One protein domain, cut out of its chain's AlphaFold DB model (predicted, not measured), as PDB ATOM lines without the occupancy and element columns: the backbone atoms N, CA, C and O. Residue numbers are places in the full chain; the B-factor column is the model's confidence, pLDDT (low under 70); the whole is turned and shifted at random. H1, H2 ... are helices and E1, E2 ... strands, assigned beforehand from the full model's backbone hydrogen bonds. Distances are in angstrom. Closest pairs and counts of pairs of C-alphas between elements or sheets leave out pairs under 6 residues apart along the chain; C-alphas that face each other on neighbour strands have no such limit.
ATOM      1  N   GLU A  65     -10.574   8.267 -46.556       52.53
ATOM      2  CA  GLU A  65      -9.714   8.052 -45.391       52.53
ATOM      3  C   GLU A  65     -10.149   8.911 -44.195       52.53
ATOM      4  O   GLU A  65     -10.108   8.422 -43.069       52.53
ATOM      5  N   THR A  66     -10.648  10.136 -44.408       50.47
ATOM      6  CA  THR A  66     -11.233  10.953 -43.325       50.47
ATOM      7  C   THR A  66     -12.709  10.656 -43.058       50.47
ATOM      8  O   THR A  66     -13.190  10.907 -41.953       50.47
ATOM      9  N   THR A  67     -13.443  10.119 -44.037       51.50
ATOM     10  CA  THR A  67     -14.893   9.880 -43.911       51.50
ATOM     11  C   THR A  67     -15.225   8.535 -43.254       51.50
ATOM     12  O   THR A  67     -16.266   8.410 -42.607       51.50
ATOM     13  N   TYR A  68     -14.361   7.523 -43.381       61.34
ATOM     14  CA  TYR A  68     -14.534   6.265 -42.661       61.34
ATOM     15  C   TYR A  68     -14.039   6.398 -41.216       61.34
ATOM     16  O   TYR A  68     -12.867   6.182 -40.916       61.34
ATOM     17  N   GLN A  69     -14.950   6.743 -40.309       64.31
ATOM     18  CA  GLN A  69     -14.708   6.657 -38.872       64.31
ATOM     19  C   GLN A  69     -15.278   5.338 -38.350       64.31
ATOM     20  O   GLN A  69     -16.467   5.069 -38.514       64.31
ATOM     21  N   MET A  70     -14.419   4.507 -37.751       70.38
ATOM     22  CA  MET A  70     -14.880   3.367 -36.956       70.38
ATOM     23  C   MET A  70     -15.661   3.912 -35.762       70.38
ATOM     24  O   MET A  70     -15.129   4.723 -35.005       70.38
ATOM     25  N   ASP A  71     -16.905   3.470 -35.613       79.06
ATOM     26  CA  ASP A  71     -17.656   3.677 -34.382       79.06
ATOM     27  C   ASP A  71     -17.145   2.745 -33.268       79.06
ATOM     28  O   ASP A  71     -16.299   1.868 -33.491       79.06
ATOM     29  N   ASP A  72     -17.644   2.952 -32.050       82.62
ATOM     30  CA  ASP A  72     -17.218   2.186 -30.876       82.62
ATOM     31  C   ASP A  72     -17.488   0.678 -31.047       82.62
ATOM     32  O   ASP A  72     -16.679  -0.150 -30.626       82.62
ATOM     33  N   GLU A  73     -18.581   0.298 -31.722       82.19
ATOM     34  CA  GLU A  73     -18.902  -1.107 -32.013       82.19
ATOM     35  C   GLU A  73     -17.891  -1.733 -32.989       82.19
ATOM     36  O   GLU A  73     -17.398  -2.841 -32.760       82.19
ATOM     37  N   ALA A  74     -17.540  -1.025 -34.064       83.75
ATOM     38  CA  ALA A  74     -16.555  -1.456 -35.049       83.75
ATOM     39  C   ALA A  74     -15.141  -1.535 -34.456       83.75
ATOM     40  O   ALA A  74     -14.365  -2.414 -34.850       83.75
ATOM     41  N   ALA A  75     -14.808  -0.650 -33.509       85.38
ATOM     42  CA  ALA A  75     -13.547  -0.673 -32.775       85.38
ATOM     43  C   ALA A  75     -13.452  -1.890 -31.839       85.38
ATOM     44  O   ALA A  75     -12.455  -2.614 -31.890       85.38
ATOM     45  N   LEU A  76     -14.507  -2.173 -31.066       89.19
ATOM     46  CA  LEU A  76     -14.582  -3.362 -30.208       89.19
ATOM     47  C   LEU A  76     -14.498  -4.657 -31.025       89.19
ATOM     48  O   LEU A  76     -13.749  -5.566 -30.667       89.19
ATOM     49  N   LEU A  77     -15.208  -4.725 -32.157       87.69
ATOM     50  CA  LEU A  77     -15.155  -5.877 -33.057       87.69
ATOM     51  C   LEU A  77     -13.749  -6.076 -33.640       87.69
ATOM     52  O   LEU A  77     -13.272  -7.205 -33.723       87.69
ATOM     53  N   LYS A  78     -13.066  -4.999 -34.041       90.50
ATOM     54  CA  LYS A  78     -11.673  -5.070 -34.506       90.50
ATOM     55  C   LYS A  78     -10.770  -5.684 -33.430       90.50
ATOM     56  O   LYS A  78     -10.008  -6.600 -33.738       90.50
ATOM     57  N   ASP A  79     -10.865  -5.204 -32.193       90.38
ATOM     58  CA  ASP A  79     -10.030  -5.689 -31.092       90.38
ATOM     59  C   ASP A  79     -10.336  -7.164 -30.760       90.38
ATOM     60  O   ASP A  79      -9.407  -7.961 -30.607       90.38
ATOM     61  N   GLU A  80     -11.615  -7.572 -30.763       92.38
ATOM     62  CA  GLU A  80     -12.023  -8.979 -30.612       92.38
ATOM     63  C   GLU A  80     -11.420  -9.864 -31.713       92.38
ATOM     64  O   GLU A  80     -10.884 -10.942 -31.433       92.38
ATOM     65  N   LEU A  81     -11.495  -9.418 -32.969       92.12
ATOM     66  CA  LEU A  81     -11.009 -10.169 -34.121       92.12
ATOM     67  C   LEU A  81      -9.497 -10.374 -34.074       92.12
ATOM     68  O   LEU A  81      -9.031 -11.483 -34.341       92.12
ATOM     69  N   ILE A  82      -8.740  -9.332 -33.725       89.94
ATOM     70  CA  ILE A  82      -7.282  -9.413 -33.589       89.94
ATOM     71  C   ILE A  82      -6.904 -10.350 -32.434       89.94
ATOM     72  O   ILE A  82      -6.025 -11.193 -32.609       89.94
ATOM     73  N   ALA A  83      -7.587 -10.254 -31.288       90.44
ATOM     74  CA  ALA A  83      -7.309 -11.088 -30.119       90.44
ATOM     75  C   ALA A  83      -7.593 -12.584 -30.357       90.44
ATOM     76  O   ALA A  83      -6.880 -13.436 -29.835       90.44
ATOM     77  N   ASN A  84      -8.600 -12.917 -31.171       91.62
ATOM     78  CA  ASN A  84      -9.047 -14.299 -31.397       91.62
ATOM     79  C   ASN A  84      -8.627 -14.866 -32.756       91.62
ATOM     80  O   ASN A  84      -9.305 -15.708 -33.353       91.62
ATOM     81  N   ARG A  85      -7.495 -14.395 -33.268       87.38
ATOM     82  CA  ARG A  85      -7.050 -14.698 -34.624       87.38
ATOM     83  C   ARG A  85      -6.728 -16.169 -34.875       87.38
ATOM     84  O   ARG A  85      -6.985 -16.671 -35.967       87.38
ATOM     85  N   GLU A  86      -6.243 -16.881 -33.863       87.69
ATOM     86  CA  GLU A  86      -6.025 -18.332 -33.936       87.69
ATOM     87  C   GLU A  86      -7.327 -19.116 -34.180       87.69
ATOM     88  O   GLU A  86      -7.303 -20.206 -34.750       87.69
ATOM     89  N   GLY A  87      -8.479 -18.544 -33.811       87.88
ATOM     90  CA  GLY A  87      -9.802 -19.128 -34.032       87.88
ATOM     91  C   GLY A  87     -10.359 -18.924 -35.445       87.88
ATOM     92  O   GLY A  87     -11.434 -19.440 -35.758       87.88
ATOM     93  N   TRP A  88      -9.677 -18.170 -36.312       92.25
ATOM     94  CA  TRP A  88     -10.172 -17.876 -37.654       92.25
ATOM     95  C   TRP A  88     -10.114 -19.111 -38.556       92.25
ATOM     96  O   TRP A  88      -9.055 -19.670 -38.844       92.25
ATOM     97  N   LYS A  89     -11.264 -19.503 -39.109       85.88
ATOM     98  CA  LYS A  89     -11.351 -20.608 -40.066       85.88
ATOM     99  C   LYS A  89     -11.211 -20.088 -41.489       85.88
ATOM    100  O   LYS A  89     -12.044 -19.320 -41.963       85.88
ATOM    101  N   LYS A  90     -10.193 -20.548 -42.215       85.81
ATOM    102  CA  LYS A  90      -9.999 -20.198 -43.630       85.81
ATOM    103  C   LYS A  90     -11.159 -20.713 -44.493       85.81
ATOM    104  O   LYS A  90     -11.489 -21.896 -44.446       85.81
ATOM    105  N   LEU A  91     -11.739 -19.827 -45.302       76.75
ATOM    106  CA  LEU A  91     -12.783 -20.134 -46.286       76.75
ATOM    107  C   LEU A  91     -12.218 -20.298 -47.702       76.75
ATOM    108  O   LEU A  91     -12.680 -21.147 -48.457       76.75
ATOM    109  N   GLY A  92     -11.209 -19.506 -48.072       75.69
ATOM    110  CA  GLY A  92     -10.626 -19.526 -49.414       75.69
ATOM    111  C   GLY A  92      -9.491 -18.518 -49.566       75.69
ATOM    112  O   GLY A  92      -9.272 -17.694 -48.685       75.69
ATOM    113  N   ALA A  93      -8.738 -18.596 -50.663       76.94
ATOM    114  CA  ALA A  93      -7.673 -17.645 -50.981       76.94
ATOM    115  C   ALA A  93      -7.613 -17.375 -52.487       76.94
ATOM    116  O   ALA A  93      -7.903 -18.261 -53.292       76.94
ATOM    117  N   GLY A  94      -7.210 -16.162 -52.851       71.69
ATOM    118  CA  GLY A  94      -6.986 -15.725 -54.224       71.69
ATOM    119  C   GLY A  94      -5.692 -14.924 -54.354       71.69
ATOM    120  O   GLY A  94      -4.909 -14.822 -53.412       71.69
ATOM    121  N   TRP A  95      -5.464 -14.343 -55.534       73.81
ATOM    122  CA  TRP A  95      -4.284 -13.506 -55.791       73.81
ATOM    123  C   TRP A  95      -4.204 -12.297 -54.850       73.81
ATOM    124  O   TRP A  95      -3.127 -11.971 -54.360       73.81
ATOM    125  N   GLU A  96      -5.352 -11.668 -54.594       76.19
ATOM    126  CA  GLU A  96      -5.462 -10.428 -53.824       76.19
ATOM    127  C   GLU A  96      -5.389 -10.636 -52.306       76.19
ATOM    128  O   GLU A  96      -5.019  -9.721 -51.576       76.19
ATOM    129  N   GLY A  97      -5.684 -11.845 -51.824       84.06
ATOM    130  CA  GLY A  97      -5.582 -12.165 -50.407       84.06
ATOM    131  C   GLY A  97      -6.420 -13.365 -49.981       84.06
ATOM    132  O   GLY A  97      -6.757 -14.228 -50.799       84.06
ATOM    133  N   THR A  98      -6.723 -13.453 -48.685       84.31
ATOM    134  CA  THR A  98      -7.333 -14.641 -48.066       84.31
ATOM    135  C   THR A  98      -8.626 -14.294 -47.340       84.31
ATOM    136  O   THR A  98      -8.749 -13.236 -46.736       84.31
ATOM    137  N   THR A  99      -9.603 -15.194 -47.382       86.75
ATOM    138  CA  THR A  99     -10.888 -15.038 -46.699       86.75
ATOM    139  C   THR A  99     -11.021 -16.055 -45.571       86.75
ATOM    140  O   THR A  99     -10.751 -17.245 -45.756       86.75
ATOM    141  N   TYR A 100     -11.480 -15.585 -44.417       88.75
ATOM    142  CA  TYR A 100     -11.689 -16.333 -43.186       88.75
ATOM    143  C   TYR A 100     -13.106 -16.120 -42.653       88.75
ATOM    144  O   TYR A 100     -13.814 -15.205 -43.074       88.75
ATOM    145  N   THR A 101     -13.509 -16.949 -41.699       89.00
ATOM    146  CA  THR A 101     -14.702 -16.741 -40.882       89.00
ATOM    147  C   THR A 101     -14.398 -16.959 -39.408       89.00
ATOM    148  O   THR A 101     -13.574 -17.803 -39.053       89.00
ATOM    149  N   TYR A 102     -15.077 -16.192 -38.564       89.81
ATOM    150  CA  TYR A 102     -15.013 -16.268 -37.110       89.81
ATOM    151  C   TYR A 102     -16.318 -15.696 -36.545       89.81
ATOM    152  O   TYR A 102     -16.797 -14.705 -37.080       89.81
ATOM    153  N   ASN A 103     -16.937 -16.329 -35.542       88.50
ATOM    154  CA  ASN A 103     -18.145 -15.839 -34.847       88.50
ATOM    155  C   ASN A 103     -19.240 -15.206 -35.738       88.50
ATOM    156  O   ASN A 103     -19.814 -14.171 -35.411       88.50
ATOM    157  N   GLY A 104     -19.554 -15.817 -36.886       79.25
ATOM    158  CA  GLY A 104     -20.606 -15.301 -37.769       79.25
ATOM    159  C   GLY A 104     -20.227 -14.025 -38.536       79.25
ATOM    160  O   GLY A 104     -21.110 -13.338 -39.053       79.25
ATOM    161  N   VAL A 105     -18.935 -13.729 -38.679       87.75
ATOM    162  CA  VAL A 105     -18.403 -12.741 -39.628       87.75
ATOM    163  C   VAL A 105     -17.495 -13.391 -40.672       87.75
ATOM    164  O   VAL A 105     -16.970 -14.494 -40.478       87.75
ATOM    165  N   VAL A 106     -17.337 -12.714 -41.807       88.88
ATOM    166  CA  VAL A 106     -16.345 -13.015 -42.844       88.88
ATOM    167  C   VAL A 106     -15.273 -11.945 -42.791       88.88
ATOM    168  O   VAL A 106     -15.582 -10.757 -42.786       88.88
ATOM    169  N   ILE A 107     -14.017 -12.376 -42.777       92.25
ATOM    170  CA  ILE A 107     -12.848 -11.503 -42.723       92.25
ATOM    171  C   ILE A 107     -12.054 -11.732 -44.000       92.25
ATOM    172  O   ILE A 107     -11.539 -12.826 -44.228       92.25
ATOM    173  N   LYS A 108     -11.955 -10.718 -44.850       90.62
ATOM    174  CA  LYS A 108     -11.101 -10.747 -46.035       90.62
ATOM    175  C   LYS A 108      -9.845  -9.937 -45.767       90.62
ATOM    176  O   LYS A 108      -9.939  -8.750 -45.475       90.62
ATOM    177  N   THR A 109      -8.689 -10.577 -45.882       89.75
ATOM    178  CA  THR A 109      -7.386  -9.923 -45.786       89.75
ATOM    179  C   THR A 109      -6.811  -9.671 -47.172       89.75
ATOM    180  O   THR A 109      -7.072 -10.447 -48.096       89.75
ATOM    181  N   PHE A 110      -6.064  -8.577 -47.333       84.81
ATOM    182  CA  PHE A 110      -5.523  -8.130 -48.619       84.81
ATOM    183  C   PHE A 110      -3.997  -8.115 -48.592       84.81
ATOM    184  O   PHE A 110      -3.393  -7.248 -47.962       84.81
ATOM    185  N   THR A 111      -3.372  -9.021 -49.341       83.50
ATOM    186  CA  THR A 111      -1.916  -9.166 -49.355       83.50
ATOM    187  C   THR A 111      -1.248  -7.899 -49.914       83.50
ATOM    188  O   THR A 111      -1.550  -7.489 -51.045       83.50
ATOM    189  N   PRO A 112      -0.302  -7.283 -49.179       76.81
ATOM    190  CA  PRO A 112       0.417  -6.104 -49.646       76.81
ATOM    191  C   PRO A 112       1.060  -6.319 -51.025       76.81
ATOM    192  O   PRO A 112       1.610  -7.377 -51.326       76.81
ATOM    193  N   GLY A 113       0.949  -5.317 -51.901       71.94
ATOM    194  CA  GLY A 113       1.474  -5.365 -53.273       71.94
ATOM    195  C   GLY A 113       0.662  -6.189 -54.286       71.94
ATOM    196  O   GLY A 113       0.935  -6.093 -55.481       71.94
ATOM    197  N   ARG A 114      -0.362  -6.955 -53.876       72.19
ATOM    198  CA  ARG A 114      -1.150  -7.816 -54.784       72.19
ATOM    199  C   ARG A 114      -2.547  -7.264 -55.070       72.19
ATOM    200  O   ARG A 114      -3.546  -7.897 -54.768       72.19
ATOM    201  N   ARG A 115      -2.637  -6.077 -55.671       62.56
ATOM    202  CA  ARG A 115      -3.925  -5.383 -55.868       62.56
ATOM    203  C   ARG A 115      -4.270  -5.284 -57.357       62.56
ATOM    204  O   ARG A 115      -3.569  -4.579 -58.081       62.56
ATOM    205  N   PRO A 116      -5.301  -6.000 -57.843       51.25
ATOM    206  CA  PRO A 116      -5.644  -6.016 -59.265       51.25
ATOM    207  C   PRO A 116      -6.278  -4.703 -59.746       51.25
ATOM    208  O   PRO A 116      -6.189  -4.386 -60.931       51.25
ATOM    209  N   PHE A 117      -6.895  -3.940 -58.844       53.25
ATOM    210  CA  PHE A 117      -7.624  -2.721 -59.170       53.25
ATOM    211  C   PHE A 117      -6.907  -1.483 -58.629       53.25
ATOM    212  O   PHE A 117      -6.444  -1.441 -57.488       53.25
ATOM    213  N   ARG A 118      -6.810  -0.471 -59.490       62.16
ATOM    214  CA  ARG A 118      -6.165   0.816 -59.224       62.16
ATOM    215  C   ARG A 118      -7.263   1.779 -58.748       62.16
ATOM    216  O   ARG A 118      -8.333   1.792 -59.341       62.16
ATOM    217  N   ASN A 119      -7.050   2.563 -57.693       59.28
ATOM    218  CA  ASN A 119      -7.955   3.657 -57.289       59.28
ATOM    219  C   ASN A 119      -7.183   4.944 -57.109       59.28
ATOM    220  O   ASN A 119      -6.082   4.881 -56.599       59.28
ATOM    221  N   CYS A 120      -7.739   6.110 -57.404       58.66
ATOM    222  CA  CYS A 120      -7.048   7.391 -57.190       58.66
ATOM    223  C   CYS A 120      -6.950   7.823 -55.707       58.66
ATOM    224  O   CYS A 120      -6.781   9.003 -55.428       58.66
ATOM    225  N   ALA A 121      -7.041   6.893 -54.746       53.72
ATOM    226  CA  ALA A 121      -6.946   7.203 -53.317       53.72
ATOM    227  C   ALA A 121      -5.549   7.772 -52.941       53.72
ATOM    228  O   ALA A 121      -4.555   7.317 -53.526       53.72
ATOM    229  N   PRO A 122      -5.463   8.736 -51.995       51.56
ATOM    230  CA  PRO A 122      -4.261   9.532 -51.732       51.56
ATOM    231  C   PRO A 122      -2.958   8.745 -51.474       51.56
ATOM    232  O   PRO A 122      -2.936   7.596 -51.029       51.56
ATOM    233  N   ARG A 123      -1.835   9.409 -51.789       52.19
ATOM    234  CA  ARG A 123      -0.486   8.854 -52.039       52.19
ATOM    235  C   ARG A 123       0.325   8.466 -50.790       52.19
ATOM    236  O   ARG A 123       1.506   8.806 -50.731       52.19
ATOM    237  N   ASN A 124      -0.220   7.709 -49.837       53.22
ATOM    238  CA  ASN A 124       0.651   7.009 -48.882       53.22
ATOM    239  C   ASN A 124       0.842   5.544 -49.310       53.22
ATOM    240  O   ASN A 124      -0.066   4.711 -49.299       53.22
ATOM    241  N   THR A 125       2.034   5.259 -49.830       52.53
ATOM    242  CA  THR A 125       2.339   4.125 -50.719       52.53
ATOM    243  C   THR A 125       2.322   2.759 -50.034       52.53
ATOM    244  O   THR A 125       2.221   1.743 -50.721       52.53
ATOM    245  N   SER A 126       2.340   2.708 -48.703       51.09
ATOM    246  CA  SER A 126       2.185   1.478 -47.921       51.09
ATOM    247  C   SER A 126       0.749   1.237 -47.440       51.09
ATOM    248  O   SER A 126       0.399   0.089 -47.188       51.09
ATOM    249  N   SER A 127      -0.106   2.264 -47.372       57.72
ATOM    250  CA  SER A 127      -1.437   2.203 -46.744       57.72
ATOM    251  C   SER A 127      -2.616   2.379 -47.701       57.72
ATOM    252  O   SER A 127      -3.753   2.290 -47.245       57.72
ATOM    253  N   ARG A 128      -2.392   2.573 -49.012       66.44
ATOM    254  CA  ARG A 128      -3.476   2.743 -50.008       66.44
ATOM    255  C   ARG A 128      -4.562   1.687 -49.804       66.44
ATOM    256  O   ARG A 128      -4.240   0.514 -49.606       66.44
ATOM    257  N   TRP A 129      -5.834   2.065 -49.842       70.12
ATOM    258  CA  TRP A 129      -6.949   1.137 -49.627       70.12
ATOM    259  C   TRP A 129      -7.127   0.213 -50.839       70.12
ATOM    260  O   TRP A 129      -7.010   0.678 -51.975       70.12
ATOM    261  N   PRO A 130      -7.408  -1.092 -50.667       76.81
ATOM    262  CA  PRO A 130      -7.899  -1.918 -51.766       76.81
ATOM    263  C   PRO A 130      -9.217  -1.313 -52.246       76.81
ATOM    264  O   PRO A 130     -10.034  -0.958 -51.406       76.81
ATOM    265  N   THR A 131      -9.442  -1.195 -53.556       73.75
ATOM    266  CA  THR A 131     -10.674  -0.614 -54.146       73.75
ATOM    267  C   THR A 131     -11.962  -1.224 -53.618       73.75
ATOM    268  O   THR A 131     -12.983  -0.542 -53.560       73.75
ATOM    269  N   GLU A 132     -11.925  -2.498 -53.233       76.56
ATOM    270  CA  GLU A 132     -13.073  -3.205 -52.679       76.56
ATOM    271  C   GLU A 132     -13.551  -2.609 -51.358       76.56
ATOM    272  O   GLU A 132     -14.753  -2.604 -51.114       76.56
ATOM    273  N   ILE A 133     -12.655  -2.070 -50.526       77.69
ATOM    274  CA  ILE A 133     -13.036  -1.498 -49.233       77.69
ATOM    275  C   ILE A 133     -13.872  -0.216 -49.399       77.69
ATOM    276  O   ILE A 133     -15.012  -0.232 -48.943       77.69
ATOM    277  N   PRO A 134     -13.420   0.863 -50.076       71.56
ATOM    278  CA  PRO A 134     -14.245   2.055 -50.249       71.56
ATOM    279  C   PRO A 134     -15.519   1.758 -51.051       71.56
ATOM    280  O   PRO A 134     -16.574   2.288 -50.716       71.56
ATOM    281  N   ALA A 135     -15.474   0.854 -52.039       72.06
ATOM    282  CA  ALA A 135     -16.673   0.429 -52.763       72.06
ATOM    283  C   ALA A 135     -17.685  -0.288 -51.850       72.06
ATOM    284  O   ALA A 135     -18.875   0.027 -51.882       72.06
ATOM    285  N   SER A 136     -17.227  -1.221 -51.011       74.75
ATOM    286  CA  SER A 136     -18.090  -1.958 -50.078       74.75
ATOM    287  C   SER A 136     -18.633  -1.049 -48.984       74.75
ATOM    288  O   SER A 136     -19.803  -1.152 -48.641       74.75
ATOM    289  N   THR A 137     -17.826  -0.122 -48.474       74.38
ATOM    290  CA  THR A 137     -18.267   0.880 -47.500       74.38
ATOM    291  C   THR A 137     -19.317   1.806 -48.114       74.38
ATOM    292  O   THR A 137     -20.349   2.045 -47.496       74.38
ATOM    293  N   LEU A 138     -19.115   2.282 -49.349       70.81
ATOM    294  CA  LEU A 138     -20.057   3.170 -50.039       70.81
ATOM    295  C   LEU A 138     -21.400   2.491 -50.351       70.81
ATOM    296  O   LEU A 138     -22.451   3.118 -50.232       70.81
ATOM    297  N   LEU A 139     -21.365   1.229 -50.784       66.25
ATOM    298  CA  LEU A 139     -22.549   0.486 -51.230       66.25
ATOM    299  C   LEU A 139     -23.235  -0.300 -50.102       66.25
ATOM    300  O   LEU A 139     -24.433  -0.566 -50.183       66.25
ATOM    301  N   GLY A 140     -22.471  -0.712 -49.092       61.62
ATOM    302  CA  GLY A 140     -22.899  -1.587 -48.004       61.62
ATOM    303  C   GLY A 140     -23.274  -0.850 -46.720       61.62
ATOM    304  O   GLY A 140     -24.107  -1.359 -45.969       61.62
ATOM    305  N   ASN A 141     -22.724   0.340 -46.448       62.84
ATOM    306  CA  ASN A 141     -23.137   1.086 -45.263       62.84
ATOM    307  C   ASN A 141     -24.507   1.729 -45.479       62.84
ATOM    308  O   ASN A 141     -24.760   2.430 -46.458       62.84
ATOM    309  N   ASN A 142     -25.385   1.536 -44.494       48.12
ATOM    310  CA  ASN A 142     -26.542   2.395 -44.319       48.12
ATOM    311  C   ASN A 142     -26.001   3.819 -44.152       48.12
ATOM    312  O   ASN A 142     -25.229   4.078 -43.234       48.12
ATOM    313  N   ALA A 143     -26.371   4.737 -45.041       41.47
ATOM    314  CA  ALA A 143     -26.015   6.143 -44.917       41.47
ATOM    315  C   ALA A 143     -26.772   6.785 -43.739       41.47
ATOM    316  O   ALA A 143     -27.626   7.648 -43.933       41.47
ATOM    317  N   THR A 144     -26.479   6.380 -42.506       37.81
ATOM    318  CA  THR A 144     -26.870   7.097 -41.295       37.81
ATOM    319  C   THR A 144     -25.893   8.251 -41.110       37.81
ATOM    320  O   THR A 144     -24.985   8.186 -40.294       37.81
ATOM    321  N   THR A 156     -33.361   2.337 -53.721       45.03
ATOM    322  CA  THR A 156     -33.295   1.239 -54.694       45.03
ATOM    323  C   THR A 156     -32.092   0.317 -54.505       45.03
ATOM    324  O   THR A 156     -32.116  -0.793 -55.030       45.03
ATOM    325  N   LEU A 157     -31.042   0.736 -53.791       44.91
ATOM    326  CA  LEU A 157     -29.835  -0.076 -53.542       44.91
ATOM    327  C   LEU A 157     -29.773  -0.630 -52.111       44.91
ATOM    328  O   LEU A 157     -28.964  -1.516 -51.825       44.91
ATOM    329  N   GLN A 158     -30.659  -0.157 -51.235       44.53
ATOM    330  CA  GLN A 158     -30.725  -0.559 -49.839       44.53
ATOM    331  C   GLN A 158     -31.038  -2.062 -49.723       44.53
ATOM    332  O   GLN A 158     -31.983  -2.575 -50.322       44.53
ATOM    333  N   GLY A 159     -30.183  -2.799 -49.007       49.19
ATOM    334  CA  GLY A 159     -30.305  -4.253 -48.836       49.19
ATOM    335  C   GLY A 159     -29.863  -5.109 -50.033       49.19
ATOM    336  O   GLY A 159     -30.073  -6.322 -50.011       49.19
ATOM    337  N   ARG A 160     -29.254  -4.520 -51.078       51.41
ATOM    338  CA  ARG A 160     -28.711  -5.272 -52.231       51.41
ATOM    339  C   ARG A 160     -27.237  -5.658 -52.092       51.41
ATOM    340  O   ARG A 160     -26.795  -6.565 -52.794       51.41
ATOM    341  N   PHE A 161     -26.503  -5.005 -51.196       59.50
ATOM    342  CA  PHE A 161     -25.089  -5.269 -50.926       59.50
ATOM    343  C   PHE A 161     -24.894  -5.710 -49.477       59.50
ATOM    344  O   PHE A 161     -25.686  -5.363 -48.599       59.50
ATOM    345  N   LEU A 162     -23.856  -6.514 -49.236       68.12
ATOM    346  CA  LEU A 162     -23.504  -6.937 -47.884       68.12
ATOM    347  C   LEU A 162     -23.009  -5.720 -47.094       68.12
ATOM    348  O   LEU A 162     -22.116  -5.026 -47.585       68.12
ATOM    349  N   PRO A 163     -23.553  -5.457 -45.896       79.12
ATOM    350  CA  PRO A 163     -23.080  -4.343 -45.096       79.12
ATOM    351  C   PRO A 163     -21.658  -4.602 -44.602       79.12
ATOM    352  O   PRO A 163     -21.282  -5.746 -44.327       79.12
ATOM    353  N   VAL A 164     -20.867  -3.537 -44.480       82.88
ATOM    354  CA  VAL A 164     -19.530  -3.604 -43.887       82.88
ATOM    355  C   VAL A 164     -19.672  -3.432 -42.379       82.88
ATOM    356  O   VAL A 164     -20.323  -2.503 -41.916       82.88
ATOM    357  N   ARG A 165     -19.101  -4.359 -41.604       84.31
ATOM    358  CA  ARG A 165     -19.071  -4.280 -40.135       84.31
ATOM    359  C   ARG A 165     -17.901  -3.437 -39.657       84.31
ATOM    360  O   ARG A 165     -18.069  -2.577 -38.811       84.31
ATOM    361  N   THR A 166     -16.717  -3.699 -40.200       88.56
ATOM    362  CA  THR A 166     -15.515  -2.914 -39.927       88.56
ATOM    363  C   THR A 166     -14.486  -3.132 -41.038       88.56
ATOM    364  O   THR A 166     -14.504  -4.162 -41.718       88.56
ATOM    365  N   ALA A 167     -13.601  -2.167 -41.247       88.19
ATOM    366  CA  ALA A 167     -12.436  -2.283 -42.104       88.19
ATOM    367  C   ALA A 167     -11.237  -1.656 -41.393       88.19
ATOM    368  O   ALA A 167     -11.321  -0.538 -40.893       88.19
ATOM    369  N   PHE A 168     -10.120  -2.375 -41.324       86.62
ATOM    370  CA  PHE A 168      -8.976  -1.941 -40.527       86.62
ATOM    371  C   PHE A 168      -7.642  -2.375 -41.123       86.62
ATOM    372  O   PHE A 168      -7.551  -3.336 -41.888       86.62
ATOM    373  N   TYR A 169      -6.596  -1.649 -40.742       84.25
ATOM    374  CA  TYR A 169      -5.223  -1.903 -41.149       84.25
ATOM    375  C   TYR A 169      -4.438  -2.404 -39.938       84.25
ATOM    376  O   TYR A 169      -4.247  -1.665 -38.973       84.25
ATOM    377  N   ALA A 170      -4.053  -3.677 -39.950       82.44
ATOM    378  CA  ALA A 170      -3.398  -4.330 -38.821       82.44
ATOM    379  C   ALA A 170      -2.413  -5.388 -39.309       82.44
ATOM    380  O   ALA A 170      -2.473  -5.831 -40.457       82.44
ATOM    381  N   THR A 171      -1.488  -5.784 -38.437       75.94
ATOM    382  CA  THR A 171      -0.529  -6.830 -38.779       75.94
ATOM    383  C   THR A 171      -1.120  -8.214 -38.556       75.94
ATOM    384  O   THR A 171      -1.898  -8.447 -37.627       75.94
ATOM    385  N   THR A 172      -0.722  -9.137 -39.425       63.16
ATOM    386  CA  THR A 172      -1.048 -10.552 -39.332       63.16
ATOM    387  C   THR A 172      -0.003 -11.395 -38.598       63.16
ATOM    388  O   THR A 172      -0.186 -12.602 -38.446       63.16
ATOM    389  N   ASP A 173       1.060 -10.784 -38.101       64.12
ATOM    390  CA  ASP A 173       2.116 -11.409 -37.303       64.12
ATOM    391  C   ASP A 173       2.966 -10.259 -36.724       64.12
ATOM    392  O   ASP A 173       3.157  -9.268 -37.435       64.12
ATOM    393  N   PRO A 174       3.479 -10.304 -35.486       59.16
ATOM    394  CA  PRO A 174       4.507  -9.356 -35.047       59.16
ATOM    395  C   PRO A 174       5.659  -9.164 -36.057       59.16
ATOM    396  O   PRO A 174       6.170  -8.049 -36.153       59.16
ATOM    397  N   ASP A 175       5.981 -10.180 -36.868       61.56
ATOM    398  CA  ASP A 175       7.011 -10.110 -37.916       61.56
ATOM    399  C   ASP A 175       6.467  -9.878 -39.348       61.56
ATOM    400  O   ASP A 175       7.238  -9.802 -40.311       61.56
ATOM    401  N   ALA A 176       5.146  -9.763 -39.531       67.25
ATOM    402  CA  ALA A 176       4.520  -9.577 -40.843       67.25
ATOM    403  C   ALA A 176       4.263  -8.107 -41.181       67.25
ATOM    404  O   ALA A 176       4.189  -7.213 -40.338       67.25
ATOM    405  N   LEU A 177       4.089  -7.871 -42.480       69.31
ATOM    406  CA  LEU A 177       3.657  -6.584 -42.996       69.31
ATOM    407  C   LEU A 177       2.201  -6.313 -42.595       69.31
ATOM    408  O   LEU A 177       1.356  -7.209 -42.604       69.31
ATOM    409  N   LEU A 178       1.915  -5.043 -42.311       78.81
ATOM    410  CA  LEU A 178       0.553  -4.551 -42.134       78.81
ATOM    411  C   LEU A 178      -0.285  -4.871 -43.380       78.81
ATOM    412  O   LEU A 178       0.150  -4.638 -44.511       78.81
ATOM    413  N   GLU A 179      -1.498  -5.373 -43.169       84.56
ATOM    414  CA  GLU A 179      -2.446  -5.626 -44.244       84.56
ATOM    415  C   GLU A 179      -3.855  -5.127 -43.924       84.56
ATOM    416  O   GLU A 179      -4.255  -4.928 -42.772       84.56
ATOM    417  N   TRP A 180      -4.613  -4.875 -44.989       87.06
ATOM    418  CA  TRP A 180      -5.999  -4.448 -44.876       87.06
ATOM    419  C   TRP A 180      -6.904  -5.637 -44.590       87.06
ATOM    420  O   TRP A 180      -6.721  -6.718 -45.151       87.06
ATOM    421  N   HIS A 181      -7.912  -5.397 -43.762       90.25
ATOM    422  CA  HIS A 181      -8.946  -6.344 -43.382       90.25
ATOM    423  C   HIS A 181     -10.310  -5.719 -43.676       90.25
ATOM    424  O   HIS A 181     -10.577  -4.601 -43.245       90.25
ATOM    425  N   LEU A 182     -11.169  -6.433 -44.402       89.56
ATOM    426  CA  LEU A 182     -12.569  -6.078 -44.635       89.56
ATOM    427  C   LEU A 182     -13.459  -7.107 -43.948       89.56
ATOM    428  O   LEU A 182     -13.356  -8.304 -44.234       89.56
ATOM    429  N   VAL A 183     -14.336  -6.640 -43.065       89.94
ATOM    430  CA  VAL A 183     -15.228  -7.490 -42.282       89.94
ATOM    431  C   VAL A 183     -16.667  -7.251 -42.699       89.94
ATOM    432  O   VAL A 183     -17.174  -6.130 -42.652       89.94
ATOM    433  N   THR A 184     -17.350  -8.325 -43.068       85.75
ATOM    434  CA  THR A 184     -18.781  -8.326 -43.385       85.75
ATOM    435  C   THR A 184     -19.484  -9.384 -42.536       85.75
ATOM    436  O   THR A 184     -18.830 -10.303 -42.029       85.75
ATOM    437  N   PRO A 185     -20.810  -9.294 -42.319       79.38
ATOM    438  CA  PRO A 185     -21.533 -10.389 -41.698       79.38
ATOM    439  C   PRO A 185     -21.309 -11.656 -42.512       79.38
ATOM    440  O   PRO A 185     -21.382 -11.639 -43.745       79.38
ATOM    441  N   PHE A 186     -21.102 -12.771 -41.822       73.88
ATOM    442  CA  PHE A 186     -21.268 -14.066 -42.444       73.88
ATOM    443  C   PHE A 186     -22.737 -14.156 -42.788       73.88
ATOM    444  O   PHE A 186     -23.570 -14.343 -41.910       73.88
ATOM    445  N   ALA A 187     -23.072 -13.948 -44.057       60.03
ATOM    446  CA  ALA A 187     -24.392 -14.273 -44.539       60.03
ATOM    447  C   ALA A 187     -24.490 -15.799 -44.440       60.03
ATOM    448  O   ALA A 187     -23.846 -16.479 -45.247       60.03
ATOM    449  N   PRO A 188     -25.249 -16.366 -43.480       50.47
ATOM    450  CA  PRO A 188     -25.458 -17.795 -43.437       50.47
ATOM    451  C   PRO A 188     -26.458 -18.095 -44.548       50.47
ATOM    452  O   PRO A 188     -27.644 -18.311 -44.324       50.47
ATOM    453  N   GLN A 189     -26.000 -18.044 -45.793       45.47
ATOM    454  CA  GLN A 189     -26.784 -18.474 -46.935       45.47
ATOM    455  C   GLN A 189     -26.482 -19.935 -47.166       45.47
ATOM    456  O   GLN A 189     -25.992 -20.371 -48.195       45.47
TER     457      GLN A 189
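Overview. This is residues 65 to 144 and 156 to 189 of the 365 residues of an uncharacterized protein of Bimuria novae-zelandiae CBS 107.79 (UniProt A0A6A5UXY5). A strongly twisted sheet of five strands forms the core, with one helix on each face: H1 covers the E5 and E4 part on one face, H2 the same part on the other, and E1 lies beyond both helices. A long loop, residues 111 to 131, leads from E3 to H2. The 114 printed residues include two named helices and five named strands, in the order H1, E1, E2, E3, H2, E4, E5; the class is mixed, with under half of the residues in named elements. The sheet runs E1, E2, E3, E5, E4, all antiparallel; the whole is compact, with a radius of gyration of the C-alphas of 13.9 A and spans of 44 by 34 by 28 A.

Arrangement. E1, residues 89 to 93, E2, 97 to 102, and E3, 105 to 110, form a meander, each strand the antiparallel neighbour of the one before; N 91 and O 99 are 2.8 A apart, N 100 and O 107 2.8 A. E5, residues 178 to 185, is the antiparallel neighbour of E3, with N 108 and O 182 within hydrogen-bond range at 2.9 A, and forms a hairpin with the edge strand E4, residues 166 to 171, where N 181 and O 168 are within hydrogen-bond range at 2.8 A. H1, residues 72 to 83, is on the sheet at a height of 8.7 A, slantwise to the strands; its closest C-alphas to E4 are Ala 74 and Thr 166, 5.2 A. H2, residues 132 to 140, is on the opposite face at 10.1 A, along the strands; the C-alphas of Ile 133 and Leu 182 in E5 are closest, 6.5 A. Every O i to N i+4 pair in H1 and H2 is within hydrogen-bond range.

Along the chain. H1 spans 16.6 A from C-alpha 72 at (-17.218, 2.186, -30.876). E5 spans 22.8 A, ending at C-alpha 185 at (-21.533, -10.389, -41.698).

Size, cuts and confidence. Residues 145 to 155 are cut out, leaving 16.0 A between C-alphas 144 and 156. The link from E3 to H2 is long. Low confidence includes residues 115 to 128 and 156 to 162.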